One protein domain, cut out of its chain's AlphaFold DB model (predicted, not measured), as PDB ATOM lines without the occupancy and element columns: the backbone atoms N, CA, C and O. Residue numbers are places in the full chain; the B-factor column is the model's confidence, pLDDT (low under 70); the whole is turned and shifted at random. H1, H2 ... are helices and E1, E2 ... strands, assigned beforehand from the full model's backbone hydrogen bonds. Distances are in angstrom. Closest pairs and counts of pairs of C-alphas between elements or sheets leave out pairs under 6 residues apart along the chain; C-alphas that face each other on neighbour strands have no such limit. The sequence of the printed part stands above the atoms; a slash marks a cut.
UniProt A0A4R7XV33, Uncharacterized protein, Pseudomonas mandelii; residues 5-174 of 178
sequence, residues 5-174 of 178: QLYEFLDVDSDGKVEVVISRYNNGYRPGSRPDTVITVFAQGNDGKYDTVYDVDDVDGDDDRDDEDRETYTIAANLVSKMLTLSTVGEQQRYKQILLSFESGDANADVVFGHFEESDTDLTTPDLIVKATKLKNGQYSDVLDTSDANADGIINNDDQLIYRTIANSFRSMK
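This is residues 5 to 174 of the 178 residues of an uncharacterized protein of Pseudomonas mandelii (UniProt A0A4R7XV33). A strongly twisted wall of seven strands, whose lines turn by 84 degrees from edge to edge, has two helices side by side across one face, H1 covering the E3, E2, E1 part and H2 the E6, E7 end; the other face has no named helix on it. The printed part has 170 residues, and along the chain come E1, E2, E3, H1, E4, E5, E6, E7 and H2. The sheet is antiparallel throughout, in the order E3, E2, E1, E4, E5, E6, E7; the class is mixed, helices and strands, with under half of the residues, 83 of 170, in named elements. The whole is compact, with a radius of gyration of the C-alphas of 15.6 A and spans of 44 by 37 by 32 A.

The sheet holds two meanders, each strand the antiparallel neighbour of the one before: E1, residues 5 to 10, E2, residues 19 to 25, and E3, residues 37 to 42; then E4, residues 97 to 102, E5, residues 111 to 116, E6, residues 128 to 136, and E7, residues 139 to 144. E1 and E4 are neighbours between the meanders, with N 7 and O 98 within hydrogen-bond range at 2.8 A. Hairpins show N 8 and O 21 at 2.9 A for E1 and E2, N 22 and O 39 at 2.8 A for E2 and E3, N 99 and O 114 at 2.8 A for E4 and E5, N 113 and O 130 at 2.8 A for E5 and E6, and N 144 and O 131 at 2.8 A for E6 and E7. The edge strands E3 and E7 are apart. H1, residues 67 to 87, is on the sheet at a height of 8.7 A, over E3 and E2 and only just over E1, on which 3 of its C-alphas fall. It runs across the strands, at 65 degrees to E3 on the local plane; the closest C-alphas of the two, Val 41 and Ala 77, are 6.3 A apart. H2, residues 157 to 172, is on the same face at a height of 7.3 A, over E6 and E7, and runs across the strands, at 72 degrees to E6 on the local plane. The closest C-alphas of E7 and H2, Gln 139 and Asn 168, are 5.8 A apart. H1 touches H2 with residues 79 to 83 alone, at a shallow tilt of 23 degrees, opposite ways; their closest C-alphas, Lys 82 and Ile 166, are 6.4 A apart. Each O i to N i+4 pair is within hydrogen-bond range in H2, and 15 of 17 in H1.

E1 begins at C-alpha 5, (250.881, 308.398, 288.121). E6 is the longest strand, 25.0 A. H1 is 29.5 A long, with a kink of 29 degrees near residue 81. H2 is 22.3 A long and ends at C-alpha 172, (258.311, 310.197, 277.503).

The C-alphas farthest apart, Asp 63 and Ile 154, are 48.2 A apart. The printed part has no cut. The links E2 to E3, E3 to H1, E5 to E6 and E7 to H2 are long. Mean pLDDT of the printed part is 76.7; 42 residues are under 70, among them 11 to 18, 43 to 61 and 87 to 94.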
ATOM      1  N   GLN A   5     251.622 307.142 288.006       85.38
ATOM      2  CA  GLN A   5     250.881 308.398 288.121       85.38
ATOM      3  C   GLN A   5     249.390 308.083 288.237       85.38
ATOM      4  O   GLN A   5     248.835 307.376 287.396       85.38
ATOM      5  N   LEU A   6     248.756 308.602 289.281       84.31
ATOM      6  CA  LEU A   6     247.311 308.575 289.464       84.31
ATOM      7  C   LEU A   6     246.739 309.916 289.012       84.31
ATOM      8  O   LEU A   6     247.217 310.960 289.449       84.31
ATOM      9  N   TYR A   7     245.717 309.868 288.171       85.19
ATOM     10  CA  TYR A   7     244.952 311.023 287.722       85.19
ATOM     11  C   TYR A   7     243.569 310.924 288.331       85.19
ATOM     12  O   TYR A   7     242.858 309.950 288.084       85.19
ATOM     13  N   GLU A   8     243.200 311.917 289.120       84.50
ATOM     14  CA  GLU A   8     241.890 312.029 289.737       84.50
ATOM     15  C   GLU A   8     241.145 313.207 289.121       84.50
ATOM     16  O   GLU A   8     241.601 314.347 289.182       84.50
ATOM     17  N   PHE A   9     240.013 312.908 288.490       77.88
ATOM     18  CA  PHE A   9     239.173 313.873 287.794       77.88
ATOM     19  C   PHE A   9     238.078 314.337 288.747       77.88
ATOM     20  O   PHE A   9     237.072 313.643 288.941       77.88
ATOM     21  N   LEU A  10     238.295 315.500 289.352       72.56
ATOM     22  CA  LEU A  10     237.358 316.095 290.289       72.56
ATOM     23  C   LEU A  10     236.228 316.786 289.522       72.56
ATOM     24  O   LEU A  10     236.431 317.363 288.448       72.56
ATOM     25  N   ASP A  11     235.015 316.685 290.070       62.22
ATOM     26  CA  ASP A  11     233.873 317.391 289.502       62.22
ATOM     27  C   ASP A  11     234.120 318.899 289.536       62.22
ATOM     28  O   ASP A  11     234.775 319.432 290.428       62.22
ATOM     29  N   VAL A  12     233.545 319.541 288.525       56.28
ATOM     30  CA  VAL A  12     233.519 320.975 288.268       56.28
ATOM     31  C   VAL A  12     233.571 321.819 289.549       56.28
ATOM     32  O   VAL A  12     232.676 321.730 290.396       56.28
ATOM     33  N   ASP A  13     234.597 322.666 289.659       54.00
ATOM     34  CA  ASP A  13     234.684 323.671 290.718       54.00
ATOM     35  C   ASP A  13     233.485 324.645 290.667       54.00
ATOM     36  O   ASP A  13     232.664 324.638 289.743       54.00
ATOM     37  N   SER A  14     233.357 325.527 291.661       45.41
ATOM     38  CA  SER A  14     232.257 326.505 291.706       45.41
ATOM     39  C   SER A  14     232.173 327.433 290.483       45.41
ATOM     40  O   SER A  14     231.149 328.097 290.309       45.41
ATOM     41  N   ASP A  15     233.214 327.465 289.645       52.84
ATOM     42  CA  ASP A  15     233.353 328.312 288.463       52.84
ATOM     43  C   ASP A  15     233.150 327.558 287.136       52.84
ATOM     44  O   ASP A  15     233.246 328.168 286.065       52.84
ATOM     45  N   GLY A  16     232.818 326.264 287.159       56.56
ATOM     46  CA  GLY A  16     232.540 325.517 285.932       56.56
ATOM     47  C   GLY A  16     233.727 324.724 285.374       56.56
ATOM     48  O   GLY A  16     233.577 324.098 284.325       56.56
ATOM     49  N   LYS A  17     234.898 324.746 286.023       63.34
ATOM     50  CA  LYS A  17     236.135 324.178 285.468       63.34
ATOM     51  C   LYS A  17     236.399 322.776 285.993       63.34
ATOM     52  O   LYS A  17     236.290 322.519 287.187       63.34
ATOM     53  N   VAL A  18     236.792 321.884 285.086       69.56
ATOM     54  CA  VAL A  18     237.274 320.548 285.452       69.56
ATOM     55  C   VAL A  18     238.653 320.690 286.095       69.56
ATOM     56  O   VAL A  18     239.563 321.284 285.507       69.56
ATOM     57  N   GLU A  19     238.776 320.152 287.303       77.25
ATOM     58  CA  GLU A  19     240.018 320.063 288.064       77.25
ATOM     59  C   GLU A  19     240.543 318.628 287.982       77.25
ATOM     60  O   GLU A  19     239.789 317.662 288.115       77.25
ATOM     61  N   VAL A  20     241.847 318.482 287.755       78.75
ATOM     62  CA  VAL A  20     242.500 317.174 287.783       78.75
ATOM     63  C   VAL A  20     243.687 317.217 288.724       78.75
ATOM     64  O   VAL A  20     244.609 318.016 288.546       78.75
ATOM     65  N   VAL A  21     243.671 316.318 289.704       82.44
ATOM     66  CA  VAL A  21     244.772 316.110 290.641       82.44
ATOM     67  C   VAL A  21     245.629 314.960 290.134       82.44
ATOM     68  O   VAL A  21     245.154 313.850 289.894       82.44
ATOM     69  N   ILE A  22     246.917 315.227 289.965       84.19
ATOM     70  CA  ILE A  22     247.912 314.276 289.481       84.19
ATOM     71  C   ILE A  22     248.820 313.922 290.651       84.19
ATOM     72  O   ILE A  22     249.581 314.751 291.144       84.19
ATOM     73  N   SER A  23     248.751 312.672 291.093       85.25
ATOM     74  CA  SER A  23     249.568 312.131 292.177       85.25
ATOM     75  C   SER A  23     250.661 311.226 291.617       85.25
ATOM     76  O   SER A  23     250.378 310.182 291.021       85.25
ATOM     77  N   ARG A  24     251.925 311.605 291.821       83.81
ATOM     78  CA  ARG A  24     253.104 310.877 291.333       83.81
ATOM     79  C   ARG A  24     253.677 309.966 292.419       83.81
ATOM     80  O   ARG A  24     253.867 310.392 293.553       83.81
ATOM     81  N   TYR A  25     254.011 308.730 292.046       84.62
ATOM     82  CA  TYR A  25     254.658 307.735 292.909       84.62
ATOM     83  C   TYR A  25     255.943 307.219 292.241       84.62
ATOM     84  O   TYR A  25     255.906 306.367 291.345       84.62
ATOM     85  N   ASN A  26     257.099 307.699 292.695       80.94
ATOM     86  CA  ASN A  26     258.430 307.377 292.161       80.94
ATOM     87  C   ASN A  26     258.861 305.926 292.431       80.94
ATOM     88  O   ASN A  26     259.776 305.410 291.783       80.94
ATOM     89  N   ASN A  27     258.191 305.260 293.377       81.31
ATOM     90  CA  ASN A  27     258.401 303.853 293.730       81.31
ATOM     91  C   ASN A  27     257.151 302.979 293.518       81.31
ATOM     92  O   ASN A  27     257.079 301.852 294.029       81.31
ATOM     93  N   GLY A  28     256.197 303.492 292.740       81.06
ATOM     94  CA  GLY A  28     254.943 302.849 292.404       81.06
ATOM     95  C   GLY A  28     253.947 302.994 293.541       81.06
ATOM     96  O   GLY A  28     254.317 303.200 294.698       81.06
ATOM     97  N   TYR A  29     252.666 302.878 293.209       84.00
ATOM     98  CA  TYR A  29     251.625 302.928 294.221       84.00
ATOM     99  C   TYR A  29     251.707 301.715 295.160       84.00
ATOM    100  O   TYR A  29     251.915 300.577 294.725       84.00
ATOM    101  N   ARG A  30     251.504 301.955 296.459       84.31
ATOM    102  CA  ARG A  30     251.232 300.920 297.461       84.31
ATOM    103  C   ARG A  30     250.068 301.379 298.340       84.31
ATOM    104  O   ARG A  30     250.011 302.562 298.667       84.31
ATOM    105  N   PRO A  31     249.189 300.478 298.805       81.69
ATOM    106  CA  PRO A  31     248.136 300.856 299.741       81.69
ATOM    107  C   PRO A  31     248.688 301.641 300.939       81.69
ATOM    108  O   PRO A  31     249.593 301.178 301.639       81.69
ATOM    109  N   GLY A  32     248.170 302.855 301.143       79.12
ATOM    110  CA  GLY A  32     248.586 303.766 302.213       79.12
ATOM    111  C   GLY A  32     249.877 304.563 301.970       79.12
ATOM    112  O   GLY A  32     250.286 305.309 302.861       79.12
ATOM    113  N   SER A  33     250.532 304.442 300.807       82.94
ATOM    114  CA  SER A  33     251.653 305.323 300.449       82.94
ATOM    115  C   SER A  33     251.166 306.735 300.141       82.94
ATOM    116  O   SER A  33     250.120 306.903 299.521       82.94
ATOM    117  N   ARG A  34     251.954 307.744 300.522       84.00
ATOM    118  CA  ARG A  34     251.742 309.125 300.074       84.00
ATOM    119  C   ARG A  34     252.402 309.337 298.708       84.00
ATOM    120  O   ARG A  34     253.442 308.715 298.479       84.00
ATOM    121  N   PRO A  35     251.825 310.174 297.832       84.31
ATOM    122  CA  PRO A  35     252.502 310.593 296.612       84.31
ATOM    123  C   PRO A  35     253.780 311.369 296.949       84.31
ATOM    124  O   PRO A  35     253.842 312.056 297.970       84.31
ATOM    125  N   ASP A  36     254.790 311.232 296.092       81.62
ATOM    126  CA  ASP A  36     256.044 311.986 296.173       81.62
ATOM    127  C   ASP A  36     255.831 313.439 295.718       81.62
ATOM    128  O   ASP A  36     256.354 314.360 296.334       81.62
ATOM    129  N   THR A  37     254.997 313.633 294.690       76.75
ATOM    130  CA  THR A  37     254.632 314.945 294.136       76.75
ATOM    131  C   THR A  37     253.137 314.961 293.833       76.75
ATOM    132  O   THR A  37     252.587 313.958 293.362       76.75
ATOM    133  N   VAL A  38     252.480 316.095 294.078       78.12
ATOM    134  CA  VAL A  38     251.077 316.329 293.721       78.12
ATOM    135  C   VAL A  38     250.998 317.599 292.893       78.12
ATOM    136  O   VAL A  38     251.519 318.629 293.302       78.12
ATOM    137  N   ILE A  39     250.350 317.507 291.737       75.69
ATOM    138  CA  ILE A  39     250.149 318.622 290.813       75.69
ATOM    139  C   ILE A  39     248.653 318.749 290.547       75.69
ATOM    140  O   ILE A  39     248.009 317.757 290.207       75.69
ATOM    141  N   THR A  40     248.110 319.958 290.645       75.50
ATOM    142  CA  THR A  40     246.720 320.238 290.266       75.50
ATOM    143  C   THR A  40     246.695 321.032 288.969       75.50
ATOM    144  O   THR A  40     247.356 322.063 288.849       75.50
ATOM    145  N   VAL A  41     245.923 320.562 287.989       74.81
ATOM    146  CA  VAL A  41     245.711 321.265 286.718       74.81
ATOM    147  C   VAL A  41     244.235 321.606 286.529       74.81
ATOM    148  O   VAL A  41     243.350 320.823 286.869       74.81
ATOM    149  N   PHE A  42     243.976 322.775 285.943       72.75
ATOM    150  CA  PHE A  42     242.629 323.300 285.719       72.75
ATOM    151  C   PHE A  42     242.352 323.483 284.227       72.75
ATOM    152  O   PHE A  42     243.207 323.973 283.484       72.75
ATOM    153  N   ALA A  43     241.143 323.134 283.788       67.88
ATOM    154  CA  ALA A  43     240.720 323.379 282.414       67.88
ATOM    155  C   ALA A  43     240.552 324.890 282.137       67.88
ATOM    156  O   ALA A  43     240.031 325.650 282.957       67.88
ATOM    157  N   GLN A  44     240.928 325.338 280.937       61.78
ATOM    158  CA  GLN A  44     240.823 326.722 280.449       61.78
ATOM    159  C   GLN A  44     239.396 327.087 279.976       61.78
ATOM    160  O   GLN A  44     239.190 328.032 279.216       61.78
ATOM    161  N   GLY A  45     238.386 326.354 280.440       56.19
ATOM    162  CA  GLY A  45     236.990 326.484 280.034       56.19
ATOM    163  C   GLY A  45     236.343 325.117 279.827       56.19
ATOM    164  O   GLY A  45     236.893 324.088 280.210       56.19
ATOM    165  N   ASN A  46     235.177 325.098 279.181       54.56
ATOM    166  CA  ASN A  46     234.416 323.863 278.943       54.56
ATOM    167  C   ASN A  46     234.970 323.013 277.781       54.56
ATOM    168  O   ASN A  46     234.355 322.014 277.419       54.56
ATOM    169  N   ASP A  47     236.072 323.421 277.142       53.25
ATOM    170  CA  ASP A  47     236.659 322.732 275.985       53.25
ATOM    171  C   ASP A  47     237.750 321.714 276.361       53.25
ATOM    172  O   ASP A  47     238.296 321.054 275.475       53.25
ATOM    173  N   GLY A  48     238.049 321.562 277.658       52.53
ATOM    174  CA  GLY A  48     238.936 320.516 278.169       52.53
ATOM    175  C   GLY A  48     240.420 320.717 277.859       52.53
ATOM    176  O   GLY A  48     241.198 319.774 277.991       52.53
ATOM    177  N   LYS A  49     240.827 321.920 277.433       58.06
ATOM    178  CA  LYS A  49     242.241 322.276 277.255       58.06
ATOM    179  C   LYS A  49     242.814 322.792 278.563       58.06
ATOM    180  O   LYS A  49     242.214 323.659 279.185       58.06
ATOM    181  N   TYR A  50     243.973 322.290 278.962       58.53
ATOM    182  CA  TYR A  50     244.662 322.709 280.182       58.53
ATOM    183  C   TYR A  50     245.863 323.574 279.776       58.53
ATOM    184  O   TYR A  50     246.693 323.119 278.988       58.53
ATOM    185  N   ASP A  51     245.915 324.827 280.241       55.53
ATOM    186  CA  ASP A  51     247.009 325.756 279.918       55.53
ATOM    187  C   ASP A  51     248.129 325.667 280.960       55.53
ATOM    188  O   ASP A  51     247.912 325.250 282.101       55.53
ATOM    189  N   THR A  52     249.333 326.069 280.560       52.00
ATOM    190  CA  THR A  52     250.481 326.151 281.468       52.00
ATOM    191  C   THR A  52     250.256 327.290 282.450       52.00
ATOM    192  O   THR A  52     250.069 328.437 282.043       52.00
ATOM    193  N   VAL A  53     250.235 326.991 283.745       50.84
ATOM    194  CA  VAL A  53     250.040 328.019 284.770       50.84
ATOM    195  C   VAL A  53     251.316 328.875 284.850       50.84
ATOM    196  O   VAL A  53     252.421 328.349 284.765       50.84
ATOM    197  N   TYR A  54     251.180 330.197 284.968       42.81
ATOM    198  CA  TYR A  54     252.276 331.077 285.396       42.81
ATOM    199  C   TYR A  54     252.236 331.170 286.931       42.81
ATOM    200  O   TYR A  54     251.138 331.203 287.480       42.81
ATOM    201  N   ASP A  55     253.396 331.226 287.596       50.31
ATOM    202  CA  ASP A  55     253.569 330.993 289.049       50.31
ATOM    203  C   ASP A  55     253.285 329.541 289.475       50.31
ATOM    204  O   ASP A  55     252.470 329.276 290.359       50.31
ATOM    205  N   VAL A  56     253.965 328.595 288.826       58.22
ATOM    206  CA  VAL A  56     253.978 327.186 289.236       58.22
ATOM    207  C   VAL A  56     254.658 327.021 290.596       58.22
ATOM    208  O   VAL A  56     255.586 327.763 290.934       58.22
ATOM    209  N   ASP A  57     254.145 326.087 291.395       59.25
ATOM    210  CA  ASP A  57     254.871 325.596 292.565       59.25
ATOM    211  C   ASP A  57     256.174 324.926 292.109       59.25
ATOM    212  O   ASP A  57     256.207 324.376 291.009       59.25
ATOM    213  N   ASP A  58     257.187 324.970 292.976       58.19
ATOM    214  CA  ASP A  58     258.421 324.184 292.882       58.19
ATOM    215  C   ASP A  58     258.044 322.691 292.868       58.19
ATOM    216  O   ASP A  58     257.727 322.094 293.906       58.19
ATOM    217  N   VAL A  59     257.911 322.128 291.670       61.78
ATOM    218  CA  VAL A  59     257.467 320.748 291.449       61.78
ATOM    219  C   VAL A  59     258.634 319.802 291.287       61.78
ATOM    220  O   VAL A  59     258.422 318.595 291.475       61.78
ATOM    221  N   ASP A  60     259.816 320.327 290.967       63.06
ATOM    222  CA  ASP A  60     261.071 319.585 290.967       63.06
ATOM    223  C   ASP A  60     261.842 319.617 292.299       63.06
ATOM    224  O   ASP A  60     262.780 318.856 292.524       63.06
ATOM    225  N   GLY A  61     261.349 320.363 293.281       59.59
ATOM    226  CA  GLY A  61     261.868 320.344 294.642       59.59
ATOM    227  C   GLY A  61     263.285 320.899 294.758       59.59
ATOM    228  O   GLY A  61     264.010 320.494 295.682       59.59
ATOM    229  N   ASP A  62     263.692 321.774 293.838       70.25
ATOM    230  CA  ASP A  62     265.004 322.415 293.828       70.25
ATOM    231  C   ASP A  62     265.043 323.773 294.571       70.25
ATOM    232  O   ASP A  62     266.108 324.394 294.695       70.25
ATOM    233  N   ASP A  63     263.919 324.143 295.202       72.31
ATOM    234  CA  ASP A  63     263.642 325.391 295.926       72.31
ATOM    235  C   ASP A  63     263.583 326.648 295.028       72.31
ATOM    236  O   ASP A  63     263.594 327.779 295.549       72.31
ATOM    237  N   ASP A  64     263.486 326.499 293.703       72.38
ATOM    238  CA  ASP A  64     263.226 327.593 292.773       72.38
ATOM    239  C   ASP A  64     261.861 327.482 292.049       72.38
ATOM    240  O   ASP A  64     260.938 326.851 292.553       72.38
ATOM    241  N   ARG A  65     261.604 328.357 291.072       73.38
ATOM    242  CA  ARG A  65     260.300 328.497 290.380       73.38
ATOM    243  C   ARG A  65     260.544 328.895 288.938       73.38
ATOM    244  O   ARG A  65     260.166 330.001 288.500       73.38
ATOM    245  N   ASP A  66     261.281 328.064 288.227       70.44
ATOM    246  CA  ASP A  66     261.878 328.438 286.959       70.44
ATOM    247  C   ASP A  66     261.096 327.921 285.735       70.44
ATOM    248  O   ASP A  66     259.858 327.905 285.714       70.44
ATOM    249  N   ASP A  67     261.801 327.700 284.630       72.94
ATOM    250  CA  ASP A  67     261.223 327.214 283.382       72.94
ATOM    251  C   ASP A  67     261.066 325.678 283.377       72.94
ATOM    252  O   ASP A  67     260.199 325.178 282.652       72.94
ATOM    253  N   GLU A  68     261.838 324.944 284.184       71.12
ATOM    254  CA  GLU A  68     261.818 323.478 284.303       71.12
ATOM    255  C   GLU A  68     260.527 323.018 285.005       71.12
ATOM    256  O   GLU A  68     259.803 322.152 284.487       71.12
ATOM    257  N   ASP A  69     260.114 323.719 286.065       67.06
ATOM    258  CA  ASP A  69     258.799 323.539 286.691       67.06
ATOM    259  C   ASP A  69     257.648 323.746 285.695       67.06
ATOM    260  O   ASP A  69     256.686 322.967 285.616       67.06
ATOM    261  N   ARG A  70     257.729 324.806 284.879       70.25
ATOM    262  CA  ARG A  70     256.690 325.129 283.885       70.25
ATOM    263  C   ARG A  70     256.633 324.087 282.781       70.25
ATOM    264  O   ARG A  70     255.541 323.759 282.304       70.25
ATOM    265  N   GLU A  71     257.775 323.552 282.364       72.06
ATOM    266  CA  GLU A  71     257.834 322.447 281.410       72.06
ATOM    267  C   GLU A  71     257.143 321.202 281.987       72.06
ATOM    268  O   GLU A  71     256.285 320.608 281.321       72.06
ATOM    269  N   THR A  72     257.400 320.879 283.256       69.56
ATOM    270  CA  THR A  72     256.739 319.778 283.973       69.56
ATOM    271  C   THR A  72     255.215 319.950 284.006       69.56
ATOM    272  O   THR A  72     254.479 319.029 283.622       69.56
ATOM    273  N   TYR A  73     254.715 321.142 284.344       68.81
ATOM    274  CA  TYR A  73     253.281 321.461 284.281       68.81
ATOM    275  C   TYR A  73     252.707 321.377 282.864       68.81
ATOM    276  O   TYR A  73     251.605 320.860 282.674       68.81
ATOM    277  N   THR A  74     253.443 321.836 281.847       73.00
ATOM    278  CA  THR A  74     253.015 321.759 280.437       73.00
ATOM    279  C   THR A  74     252.778 320.315 280.021       73.00
ATOM    280  O   THR A  74     251.788 319.981 279.362       73.00
ATOM    281  N   ILE A  75     253.703 319.430 280.382       73.06
ATOM    282  CA  ILE A  75     253.629 318.017 280.024       73.06
ATOM    283  C   ILE A  75     252.474 317.345 280.770       73.06
ATOM    284  O   ILE A  75     251.701 316.606 280.154       73.06
ATOM    285  N   ALA A  76     252.316 317.648 282.058       70.94
ATOM    286  CA  ALA A  76     251.208 317.173 282.877       70.94
ATOM    287  C   ALA A  76     249.843 317.606 282.306       70.94
ATOM    288  O   ALA A  76     248.977 316.760 282.073       70.94
ATOM    289  N   ALA A  77     249.679 318.887 281.970       70.75
ATOM    290  CA  ALA A  77     248.472 319.445 281.354       70.75
ATOM    291  C   ALA A  77     248.150 318.806 279.990       70.75
ATOM    292  O   ALA A  77     246.997 318.461 279.702       70.75
ATOM    293  N   ASN A  78     249.167 318.570 279.157       72.81
ATOM    294  CA  ASN A  78     249.009 317.873 277.877       72.81
ATOM    295  C   ASN A  78     248.574 316.414 278.052       72.81
ATOM    296  O   ASN A  78     247.782 315.901 277.256       72.81
ATOM    297  N   LEU A  79     249.098 315.724 279.067       77.69
ATOM    298  CA  LEU A  79     248.719 314.348 279.366       77.69
ATOM    299  C   LEU A  79     247.291 314.275 279.906       77.69
ATOM    300  O   LEU A  79     246.508 313.460 279.422       77.69
ATOM    301  N   VAL A  80     246.918 315.183 280.808       76.25
ATOM    302  CA  VAL A  80     245.543 315.312 281.306       76.25
ATOM    303  C   VAL A  80     244.560 315.615 280.182       76.25
ATOM    304  O   VAL A  80     243.539 314.943 280.083       76.25
ATOM    305  N   SER A  81     244.887 316.536 279.270       73.06
ATOM    306  CA  SER A  81     244.032 316.849 278.113       73.06
ATOM    307  C   SER A  81     243.744 315.608 277.256       73.06
ATOM    308  O   SER A  81     242.640 315.434 276.744       73.06
ATOM    309  N   LYS A  82     244.726 314.705 277.115       73.44
ATOM    310  CA  LYS A  82     244.542 313.424 276.412       73.44
ATOM    311  C   LYS A  82     243.713 312.440 277.239       73.44
ATOM    312  O   LYS A  82     242.839 311.777 276.691       73.44
ATOM    313  N   MET A  83     243.973 312.356 278.542       77.81
ATOM    314  CA  MET A  83     243.277 311.459 279.472       77.81
ATOM    315  C   MET A  83     241.818 311.851 279.701       77.81
ATOM    316  O   MET A  83     240.995 310.984 279.979       77.81
ATOM    317  N   LEU A  84     241.474 313.128 279.520       72.25
ATOM    318  CA  LEU A  84     240.107 313.622 279.637       72.25
ATOM    319  C   LEU A  84     239.153 312.838 278.729       72.25
ATOM    320  O   LEU A  84     238.055 312.511 279.162       72.25
ATOM    321  N   THR A  85     239.601 312.448 277.530       68.19
ATOM    322  CA  THR A  85     238.812 311.607 276.612       68.19
ATOM    323  C   THR A  85     238.418 310.260 277.221       68.19
ATOM    324  O   THR A  85     237.344 309.763 276.929       68.19
ATOM    325  N   LEU A  86     239.229 309.697 278.122       72.00
ATOM    326  CA  LEU A  86     238.903 308.458 278.829       72.00
ATOM    327  C   LEU A  86     237.931 308.694 279.991       72.00
ATOM    328  O   LEU A  86     237.116 307.825 280.298       72.00
ATOM    329  N   SER A  87     238.024 309.853 280.651       66.06
ATOM    330  CA  SER A  87     237.208 310.172 281.830       66.06
ATOM    331  C   SER A  87     235.839 310.749 281.474       66.06
ATOM    332  O   SER A  87     234.866 310.434 282.144       66.06
ATOM    333  N   THR A  88     235.727 311.550 280.414       55.91
ATOM    334  CA  THR A  88     234.520 312.300 280.052       55.91
ATOM    335  C   THR A  88     234.301 312.214 278.550       55.91
ATOM    336  O   THR A  88     235.023 312.842 277.773       55.91
ATOM    337  N   VAL A  89     233.265 311.494 278.131       45.25
ATOM    338  CA  VAL A  89     232.742 311.641 276.773       45.25
ATOM    339  C   VAL A  89     231.240 311.890 276.846       45.25
ATOM    340  O   VAL A  89     230.469 311.018 277.241       45.25
ATOM    341  N   GLY A  90     230.821 313.104 276.475       47.81
ATOM    342  CA  GLY A  90     229.436 313.573 276.610       47.81
ATOM    343  C   GLY A  90     229.078 314.044 278.029       47.81
ATOM    344  O   GLY A  90     229.952 314.437 278.794       47.81
ATOM    345  N   GLU A  91     227.786 314.017 278.381       43.09
ATOM    346  CA  GLU A  91     227.261 314.451 279.695       43.09
ATOM    347  C   GLU A  91     227.565 313.477 280.860       43.09
ATOM    348  O   GLU A  91     227.018 313.650 281.948       43.09
ATOM    349  N   GLN A  92     228.385 312.432 280.674       50.06
ATOM    350  CA  GLN A  92     228.653 311.437 281.723       50.06
ATOM    351  C   GLN A  92     230.138 311.084 281.815       50.06
ATOM    352  O   GLN A  92     230.764 310.641 280.850       50.06
ATOM    353  N   GLN A  93     230.689 311.284 283.010       61.00
ATOM    354  CA  GLN A  93     232.028 310.853 283.377       61.00
ATOM    355  C   GLN A  93     232.038 309.323 283.539       61.00
ATOM    356  O   GLN A  93     231.254 308.795 284.324       61.00
ATOM    357  N   ARG A  94     232.880 308.610 282.777       68.56
ATOM    358  CA  ARG A  94     233.007 307.140 282.843       68.56
ATOM    359  C   ARG A  94     233.929 306.684 283.970       68.56
ATOM    360  O   ARG A  94     233.641 305.681 284.602       68.56
ATOM    361  N   TYR A  95     235.007 307.425 284.223       78.12
ATOM    362  CA  TYR A  95     235.983 307.088 285.260       78.12
ATOM    363  C   TYR A  95     236.357 308.323 286.075       78.12
ATOM    364  O   TYR A  95     236.643 309.388 285.519       78.12
ATOM    365  N   LYS A  96     236.351 308.175 287.399       81.69
ATOM    366  CA  LYS A  96     236.751 309.213 288.359       81.69
ATOM    367  C   LYS A  96     238.259 309.207 288.585       81.69
ATOM    368  O   LYS A  96     238.841 310.270 288.784       81.69
ATOM    369  N   GLN A  97     238.904 308.043 288.492       87.38
ATOM    370  CA  GLN A  97     240.356 307.925 288.624       87.38
ATOM    371  C   GLN A  97     240.952 307.022 287.537       87.38
ATOM    372  O   GLN A  97     240.336 306.049 287.098       87.38
ATOM    373  N   ILE A  98     242.174 307.337 287.102       89.19
ATOM    374  CA  ILE A  98     242.969 306.491 286.203       89.19
ATOM    375  C   ILE A  98     244.393 306.387 286.754       89.19
ATOM    376  O   ILE A  98     245.065 307.395 286.946       89.19
ATOM    377  N   LEU A  99     244.877 305.168 286.984       91.31
ATOM    378  CA  LEU A  99     246.248 304.878 287.401       91.31
ATOM    379  C   LEU A  99     247.068 304.400 286.201       91.31
ATOM    380  O   LEU A  99     246.818 303.320 285.662       91.31
ATOM    381  N   LEU A 100     248.081 305.173 285.814       91.69
ATOM    382  CA  LEU A 100     249.096 304.761 284.847       91.69
ATOM    383  C   LEU A 100     250.321 304.212 285.568       91.69
ATOM    384  O   LEU A 100     250.838 304.824 286.501       91.69
ATOM    385  N   SER A 101     250.825 303.073 285.108       91.19
ATOM    386  CA  SER A 101     252.088 302.510 285.593       91.19
ATOM    387  C   SER A 101     252.769 301.669 284.522       91.19
ATOM    388  O   SER A 101     252.133 301.224 283.568       91.19
ATOM    389  N   PHE A 102     254.068 301.430 284.676       89.06
ATOM    390  CA  PHE A 102     254.743 300.407 283.880       89.06
ATOM    391  C   PHE A 102     254.544 299.023 284.497       89.06
ATOM    392  O   PHE A 102     254.740 298.835 285.701       89.06
ATOM    393  N   GLU A 103     254.226 298.031 283.669       84.25
ATOM    394  CA  GLU A 103     254.167 296.633 284.074       84.25
ATOM    395  C   GLU A 103     255.525 296.221 284.654       84.25
ATOM    396  O   GLU A 103     256.576 296.518 284.097       84.25
ATOM    397  N   SER A 104     255.538 295.583 285.825       77.88
ATOM    398  CA  SER A 104     256.761 295.258 286.587       77.88
ATOM    399  C   SER A 104     257.646 296.446 287.015       77.88
ATOM    400  O   SER A 104     258.671 296.230 287.658       77.88
ATOM    401  N   GLY A 105     257.243 297.690 286.727       67.62
ATOM    402  CA  GLY A 105     257.992 298.897 287.068       67.62
ATOM    403  C   GLY A 105     259.267 299.130 286.248       67.62
ATOM    404  O   GLY A 105     260.108 299.945 286.631       67.62
ATOM    405  N   ASP A 106     259.417 298.440 285.117       75.75
ATOM    406  CA  ASP A 106     260.441 298.726 284.110       75.75
ATOM    407  C   ASP A 106     259.882 299.727 283.090       75.75
ATOM    408  O   ASP A 106     258.877 299.460 282.444       75.75
ATOM    409  N   ALA A 107     260.546 300.865 282.886       70.38
ATOM    410  CA  ALA A 107     260.099 301.893 281.943       70.38
ATOM    411  C   ALA A 107     260.144 301.475 280.451       70.38
ATOM    412  O   ALA A 107     259.799 302.261 279.559       70.38
ATOM    413  N   ASN A 108     260.599 300.254 280.156       78.25
ATOM    414  CA  ASN A 108     260.490 299.616 278.844       78.25
ATOM    415  C   ASN A 108     259.437 298.501 278.782       78.25
ATOM    416  O   ASN A 108     259.268 297.900 277.721       78.25
ATOM    417  N   ALA A 109     258.749 298.221 279.885       86.38
ATOM    418  CA  ALA A 109     257.637 297.289 279.915       86.38
ATOM    419  C   ALA A 109     256.353 297.927 279.378       86.38
ATOM    420  O   ALA A 109     256.316 299.107 279.018       86.38
ATOM    421  N   ASP A 110     255.295 297.130 279.308       92.12
ATOM    422  CA  ASP A 110     253.970 297.570 278.887       92.12
ATOM    423  C   ASP A 110     253.425 298.651 279.837       92.12
ATOM    424  O   ASP A 110     253.729 298.653 281.030       92.12
ATOM    425  N   VAL A 111     252.632 299.593 279.325       92.00
ATOM    426  CA  VAL A 111     251.944 300.580 280.175       92.00
ATOM    427  C   VAL A 111     250.581 300.025 280.548       92.00
ATOM    428  O   VAL A 111     249.800 299.645 279.675       92.00
ATOM    429  N   VAL A 112     250.296 300.000 281.843       93.44
ATOM    430  CA  VAL A 112     249.037 299.540 282.423       93.44
ATOM    431  C   VAL A 112     248.192 300.747 282.805       93.44
ATOM    432  O   VAL A 112     248.670 301.648 283.494       93.44
ATOM    433  N   PHE A 113     246.936 300.722 282.374       93.56
ATOM    434  CA  PHE A 113     245.895 301.689 282.689       93.56
ATOM    435  C   PHE A 113     244.885 301.006 283.608       93.56
ATOM    436  O   PHE A 113     244.128 300.149 283.153       93.56
ATOM    437  N   GLY A 114     244.887 301.354 284.892       92.56
ATOM    438  CA  GLY A 114     243.818 300.979 285.815       92.56
ATOM    439  C   GLY A 114     242.756 302.069 285.836       92.56
ATOM    440  O   GLY A 114     243.074 303.193 286.207       92.56
ATOM    441  N   HIS A 115     241.530 301.760 285.433       89.31
ATOM    442  CA  HIS A 115     240.405 302.693 285.457       89.31
ATOM    443  C   HIS A 115     239.508 302.410 286.656       89.31
ATOM    444  O   HIS A 115     239.262 301.241 286.963       89.31
ATOM    445  N   PHE A 116     239.009 303.472 287.283       88.44
ATOM    446  CA  PHE A 116     238.154 303.404 288.462       88.44
ATOM    447  C   PHE A 116     236.924 304.290 288.263       88.44
ATOM    448  O   PHE A 116     237.046 305.481 287.950       88.44
ATOM    449  N   GLU A 117     235.739 303.708 288.412       84.25
ATOM    450  CA  GLU A 117     234.454 304.404 288.273       84.25
ATOM    451  C   GLU A 117     234.186 305.346 289.457       84.25
ATOM    452  O   GLU A 117     233.545 306.382 289.287       84.25
ATOM    453  N   GLU A 118     234.739 305.041 290.634       79.75
ATOM    454  CA  GLU A 118     234.608 305.830 291.864       79.75
ATOM    455  C   GLU A 118     235.962 306.407 292.329       79.75
ATOM    456  O   GLU A 118     237.031 305.882 292.006       79.75
ATOM    457  N   SER A 119     235.919 307.511 293.085       71.94
ATOM    458  CA  SER A 119     237.085 308.072 293.784       71.94
ATOM    459  C   SER A 119     237.337 307.357 295.117       71.94
ATOM    460  O   SER A 119     236.468 306.643 295.615       71.94
ATOM    461  N   ASP A 120     238.512 307.564 295.722       66.69
ATOM    462  CA  ASP A 120     238.908 306.968 297.015       66.69
ATOM    463  C   ASP A 120     238.818 305.426 297.076       66.69
ATOM    464  O   ASP A 120     238.628 304.828 298.141       66.69
ATOM    465  N   THR A 121     238.968 304.759 295.929       67.06
ATOM    466  CA  THR A 121     238.879 303.299 295.834       67.06
ATOM    467  C   THR A 121     240.212 302.617 296.152       67.06
ATOM    468  O   THR A 121     241.283 303.229 296.200       67.06
ATOM    469  N   ASP A 122     240.159 301.306 296.398       80.56
ATOM    470  CA  ASP A 122     241.364 300.483 296.453       80.56
ATOM    471  C   ASP A 122     242.012 300.435 295.059       80.56
ATOM    472  O   ASP A 122     241.583 299.690 294.175       80.56
ATOM    473  N   LEU A 123     243.094 301.201 294.880       84.94
ATOM    474  CA  LEU A 123     243.800 301.297 293.599       84.94
ATOM    475  C   LEU A 123     244.494 299.987 293.174       84.94
ATOM    476  O   LEU A 123     245.132 299.938 292.120       84.94
ATOM    477  N   THR A 124     244.408 298.919 293.976       85.12
ATOM    478  CA  THR A 124     244.886 297.582 293.597       85.12
ATOM    479  C   THR A 124     243.867 296.772 292.797       85.12
ATOM    480  O   THR A 124     244.244 295.766 292.191       85.12
ATOM    481  N   THR A 125     242.609 297.215 292.730       87.38
ATOM    482  CA  THR A 125     241.521 296.524 292.022       87.38
ATOM    483  C   THR A 125     240.784 297.469 291.068       87.38
ATOM    484  O   THR A 125     239.724 297.975 291.424       87.38
ATOM    485  N   PRO A 126     241.324 297.718 289.860       89.44
ATOM    486  CA  PRO A 126     240.655 298.546 288.859       89.44
ATOM    487  C   PRO A 126     239.387 297.887 288.308       89.44
ATOM    488  O   PRO A 126     239.361 296.669 288.116       89.44
ATOM    489  N   ASP A 127     238.389 298.700 287.961       89.00
ATOM    490  CA  ASP A 127     237.159 298.263 287.285       89.00
ATOM    491  C   ASP A 127     237.440 297.813 285.845       89.00
ATOM    492  O   ASP A 127     236.841 296.863 285.336       89.00
ATOM    493  N   LEU A 128     238.408 298.467 285.193       90.19
ATOM    494  CA  LEU A 128     238.911 298.091 283.877       90.19
ATOM    495  C   LEU A 128     240.433 298.229 283.816       90.19
ATOM    496  O   LEU A 128     241.003 299.256 284.185       90.19
ATOM    497  N   ILE A 129     241.087 297.213 283.250       92.62
ATOM    498  CA  ILE A 129     242.518 297.235 282.948       92.62
ATOM    499  C   ILE A 129     242.708 297.252 281.436       92.62
ATOM    500  O   ILE A 129     242.271 296.332 280.755       92.62
ATOM    501  N   VAL A 130     243.423 298.259 280.933       93.12
ATOM    502  CA  VAL A 130     243.885 298.329 279.537       93.12
ATOM    503  C   VAL A 130     245.409 298.305 279.528       93.12
ATOM    504  O   VAL A 130     246.046 298.886 280.409       93.12
ATOM    505  N   LYS A 131     246.024 297.636 278.545       95.12
ATOM    506  CA  LYS A 131     247.492 297.592 278.420       95.12
ATOM    507  C   LYS A 131     247.959 298.069 277.059       95.12
ATOM    508  O   LYS A 131     247.566 297.495 276.048       95.12
ATOM    509  N   ALA A 132     248.856 299.050 277.028       94.44
ATOM    510  CA  ALA A 132     249.606 299.390 275.823       94.44
ATOM    511  C   ALA A 132     250.885 298.547 275.768       94.44
ATOM    512  O   ALA A 132     251.696 298.582 276.694       94.44
ATOM    513  N   THR A 133     251.054 297.789 274.686       94.25
ATOM    514  CA  THR A 133     252.081 296.745 274.573       94.25
ATOM    515  C   THR A 133     252.923 296.884 273.306       94.25
ATOM    516  O   THR A 133     252.723 297.789 272.484       94.25
ATOM    517  N   LYS A 134     253.895 295.976 273.149       91.12
ATOM    518  CA  LYS A 134     254.807 295.902 271.993       91.12
ATOM    519  C   LYS A 134     255.571 297.204 271.765       91.12
ATOM    520  O   LYS A 134     255.549 297.783 270.679       91.12
ATOM    521  N   LEU A 135     256.294 297.641 272.792       89.38
ATOM    522  CA  LEU A 135     257.200 298.776 272.682       89.38
ATOM    523  C   LEU A 135     258.272 298.511 271.612       89.38
ATOM    524  O   LEU A 135     259.108 297.614 271.747       89.38
ATOM    525  N   LYS A 136     258.288 299.323 270.552       86.06
ATOM    526  CA  LYS A 136     259.310 299.274 269.502       86.06
ATOM    527  C   LYS A 136     259.709 300.684 269.104       86.06
ATOM    528  O   LYS A 136     258.861 301.532 268.863       86.06
ATOM    529  N   ASN A 137     261.014 300.938 269.023       85.50
ATOM    530  CA  ASN A 137     261.562 302.262 268.695       85.50
ATOM    531  C   ASN A 137     261.008 303.386 269.595       85.50
ATOM    532  O   ASN A 137     260.782 304.501 269.139       85.50
ATOM    533  N   GLY A 138     260.769 303.078 270.873       80.88
ATOM    534  CA  GLY A 138     260.250 304.038 271.847       80.88
ATOM    535  C   GLY A 138     258.743 304.296 271.773       80.88
ATOM    536  O   GLY A 138     258.280 305.165 272.504       80.88
ATOM    537  N   GLN A 139     257.991 303.557 270.947       86.81
ATOM    538  CA  GLN A 139     256.540 303.705 270.810       86.81
ATOM    539  C   GLN A 139     255.795 302.377 270.999       86.81
ATOM    540  O   GLN A 139     256.221 301.344 270.481       86.81
ATOM    541  N   TYR A 140     254.677 302.404 271.724       91.19
ATOM    542  CA  TYR A 140     253.740 301.281 271.829       91.19
ATOM    543  C   TYR A 140     252.860 301.213 270.581       91.19
ATOM    544  O   TYR A 140     252.286 302.225 270.163       91.19
ATOM    545  N   SER A 141     252.751 300.025 269.982       91.75
ATOM    546  CA  SER A 141     251.985 299.821 268.746       91.75
ATOM    547  C   SER A 141     250.627 299.163 268.958       91.75
ATOM    548  O   SER A 141     249.748 299.349 268.113       91.75
ATOM    549  N   ASP A 142     250.446 298.454 270.073       93.94
ATOM    550  CA  ASP A 142     249.305 297.573 270.316       93.94
ATOM    551  C   ASP A 142     248.627 297.897 271.649       93.94
ATOM    552  O   ASP A 142     249.257 298.429 272.566       93.94
ATOM    553  N   VAL A 143     247.346 297.539 271.758       94.00
ATOM    554  CA  VAL A 143     246.544 297.686 272.976       94.00
ATOM    555  C   VAL A 143     245.788 296.387 273.240       94.00
ATOM    556  O   VAL A 143     245.210 295.811 272.318       94.00
ATOM    557  N   LEU A 144     245.806 295.920 274.487       93.50
ATOM    558  CA  LEU A 144     245.023 294.781 274.964       93.50
ATOM    559  C   LEU A 144     243.876 295.266 275.846       93.50
ATOM    560  O   LEU A 144     244.031 296.260 276.556       93.50
ATOM    561  N   ASP A 145     242.756 294.542 275.793       90.44
ATOM    562  CA  ASP A 145     241.574 294.754 276.641       90.44
ATOM    563  C   ASP A 145     240.966 296.167 276.531       90.44
ATOM    564  O   ASP A 145     240.396 296.694 277.478       90.44
ATOM    565  N   THR A 146     241.084 296.781 275.345       83.06
ATOM    566  CA  THR A 146     240.586 298.136 275.051       83.06
ATOM    567  C   THR A 146     239.083 298.291 275.314       83.06
ATOM    568  O   THR A 146     238.299 297.359 275.135       83.06
ATOM    569  N   SER A 147     238.680 299.512 275.654       84.88
ATOM    570  CA  SER A 147     237.285 299.955 275.724       84.88
ATOM    571  C   SER A 147     236.977 300.987 274.636       84.88
ATOM    572  O   SER A 147     237.873 301.403 273.904       84.88
ATOM    573  N   ASP A 148     235.702 301.361 274.530       82.75
ATOM    574  CA  ASP A 148     235.178 302.445 273.688       82.75
ATOM    575  C   ASP A 148     235.586 303.801 274.296       82.75
ATOM    576  O   ASP A 148     234.828 304.425 275.039       82.75
ATOM    577  N   ALA A 149     236.843 304.182 274.085       78.31
ATOM    578  CA  ALA A 149     237.514 305.332 274.680       78.31
ATOM    579  C   ALA A 149     237.075 306.669 274.076       78.31
ATOM    580  O   ALA A 149     237.182 307.689 274.748       78.31
ATOM    581  N   ASN A 150     236.586 306.691 272.834       76.06
ATOM    582  CA  ASN A 150     236.043 307.902 272.211       76.06
ATOM    583  C   ASN A 150     234.509 308.032 272.350       76.06
ATOM    584  O   ASN A 150     233.939 308.994 271.834       76.06
ATOM    585  N   ALA A 151     233.863 307.065 273.017       74.44
ATOM    586  CA  ALA A 151     232.419 306.899 273.185       74.44
ATOM    587  C   ALA A 151     231.567 307.062 271.918       74.44
ATOM    588  O   ALA A 151     230.430 307.544 271.984       74.44
ATOM    589  N   ASP A 152     232.084 306.640 270.766       79.88
ATOM    590  CA  ASP A 152     231.292 306.541 269.540       79.88
ATOM    591  C   ASP A 152     230.389 305.289 269.523       79.88
ATOM    592  O   ASP A 152     229.544 305.128 268.633       79.88
ATOM    593  N   GLY A 153     230.513 304.439 270.552       81.12
ATOM    594  CA  GLY A 153     229.733 303.221 270.741       81.12
ATOM    595  C   GLY A 153     230.310 302.013 270.006       81.12
ATOM    596  O   GLY A 153     229.660 300.963 269.960       81.12
ATOM    597  N   ILE A 154     231.503 302.135 269.418       84.25
ATOM    598  CA  ILE A 154     232.154 301.099 268.622       84.25
ATOM    599  C   ILE A 154     233.622 300.983 269.025       84.25
ATOM    600  O   ILE A 154     234.461 301.764 268.603       84.25
ATOM    601  N   ILE A 155     233.962 299.877 269.685       87.31
ATOM    602  CA  ILE A 155     235.356 299.555 270.003       87.31
ATOM    603  C   ILE A 155     236.148 299.294 268.713       87.31
ATOM    604  O   ILE A 155     235.937 298.280 268.034       87.31
ATOM    605  N   ASN A 156     237.066 300.195 268.370       87.94
ATOM    606  CA  ASN A 156     237.811 300.171 267.118       87.94
ATOM    607  C   ASN A 156     239.263 300.702 267.254       87.94
ATOM    608  O   ASN A 156     239.852 300.735 268.335       87.94
ATOM    609  N   ASN A 157     239.913 301.006 266.124       88.25
ATOM    610  CA  ASN A 157     241.317 301.434 266.093       88.25
ATOM    611  C   ASN A 157     241.544 302.850 266.644       88.25
ATOM    612  O   ASN A 157     242.665 303.151 267.066       88.25
ATOM    613  N   ASP A 158     240.522 303.700 266.621       84.75
ATOM    614  CA  ASP A 158     240.582 305.064 267.140       84.75
ATOM    615  C   ASP A 158     240.684 305.038 268.670       84.75
ATOM    616  O   ASP A 158     241.528 305.733 269.238       84.75
ATOM    617  N   ASP A 159     239.973 304.124 269.333       84.94
ATOM    618  CA  ASP A 159     240.124 303.888 270.773       84.94
ATOM    619  C   ASP A 159     241.541 303.442 271.131       84.94
ATOM    620  O   ASP A 159     242.199 303.987 272.022       84.94
ATOM    621  N   GLN A 160     242.073 302.482 270.371       89.69
ATOM    622  CA  GLN A 160     243.444 302.015 270.565       89.69
ATOM    623  C   GLN A 160     244.465 303.126 270.298       89.69
ATOM    624  O   GLN A 160     245.553 303.137 270.877       89.69
ATOM    625  N   LEU A 161     244.174 304.058 269.386       87.25
ATOM    626  CA  LEU A 161     245.033 305.212 269.138       87.25
ATOM    627  C   LEU A 161     245.073 306.150 270.348       87.25
ATOM    628  O   LEU A 161     246.166 306.619 270.679       87.25
ATOM    629  N   ILE A 162     243.950 306.370 271.035       85.56
ATOM    630  CA  ILE A 162     243.895 307.167 272.272       85.56
ATOM    631  C   ILE A 162     244.814 306.550 273.332       85.56
ATOM    632  O   ILE A 162     245.760 307.206 273.780       85.56
ATOM    633  N   TYR A 163     244.639 305.261 273.643       90.19
ATOM    634  CA  TYR A 163     245.473 304.562 274.630       90.19
ATOM    635  C   TYR A 163     246.964 304.578 274.271       90.19
ATOM    636  O   TYR A 163     247.803 304.881 275.119       90.19
ATOM    637  N   ARG A 164     247.331 304.332 273.005       91.50
ATOM    638  CA  ARG A 164     248.742 304.404 272.570       91.50
ATOM    639  C   ARG A 164     249.311 305.809 272.690       91.50
ATOM    640  O   ARG A 164     250.457 305.973 273.100       91.50
ATOM    641  N   THR A 165     248.528 306.824 272.336       86.75
ATOM    642  CA  THR A 165     248.952 308.227 272.422       86.75
ATOM    643  C   THR A 165     249.242 308.614 273.867       86.75
ATOM    644  O   THR A 165     250.269 309.243 274.137       86.75
ATOM    645  N   ILE A 166     248.385 308.193 274.797       87.94
ATOM    646  CA  ILE A 166     248.578 308.408 276.231       87.94
ATOM    647  C   ILE A 166     249.797 307.628 276.736       87.94
ATOM    648  O   ILE A 166     250.679 308.227 277.343       87.94
ATOM    649  N   ALA A 167     249.913 306.333 276.424       89.56
ATOM    650  CA  ALA A 167     251.030 305.494 276.868       89.56
ATOM    651  C   ALA A 167     252.390 306.034 276.405       89.56
ATOM    652  O   ALA A 167     253.347 306.077 277.176       89.56
ATOM    653  N   ASN A 168     252.479 306.486 275.152       87.88
ATOM    654  CA  ASN A 168     253.696 307.087 274.609       87.88
ATOM    655  C   ASN A 168     254.044 308.408 275.310       87.88
ATOM    656  O   ASN A 168     255.216 308.661 275.579       87.88
ATOM    657  N   SER A 169     253.031 309.217 275.641       84.94
ATOM    658  CA  SER A 169     253.189 310.476 276.377       84.94
ATOM    659  C   SER A 169     253.645 310.234 277.822       84.94
ATOM    660  O   SER A 169     254.590 310.865 278.283       84.94
ATOM    661  N   PHE A 170     253.036 309.273 278.517       85.88
ATOM    662  CA  PHE A 170     253.464 308.849 279.850       85.88
ATOM    663  C   PHE A 170     254.897 308.303 279.822       85.88
ATOM    664  O   PHE A 170     255.728 308.661 280.652       85.88
ATOM    665  N   ARG A 171     255.242 307.500 278.808       85.00
ATOM    666  CA  ARG A 171     256.597 306.963 278.665       85.00
ATOM    667  C   ARG A 171     257.650 308.041 278.436       85.00
ATOM    668  O   ARG A 171     258.750 307.906 278.969       85.00
ATOM    669  N   SER A 172     257.357 309.090 277.666       80.81
ATOM    670  CA  SER A 172     258.311 310.197 277.503       80.81
ATOM    671  C   SER A 172     258.636 310.907 278.820       80.81
ATOM    672  O   SER A 172     259.692 311.517 278.914       80.81
ATOM    673  N   MET A 173     257.796 310.755 279.849       75.94
ATOM    674  CA  MET A 173     258.012 311.329 281.181       75.94
ATOM    675  C   MET A 173     258.893 310.469 282.098       75.94
ATOM    676  O   MET A 173     259.189 310.879 283.212       75.94
ATOM    677  N   LYS A 174     259.325 309.275 281.672       74.31
ATOM    678  CA  LYS A 174     260.050 308.330 282.546       74.31
ATOM    679  C   LYS A 174     261.376 308.871 283.105       74.31
ATOM    680  O   LYS A 174     261.811 308.411 284.155       74.31
TER     681      LYS A 174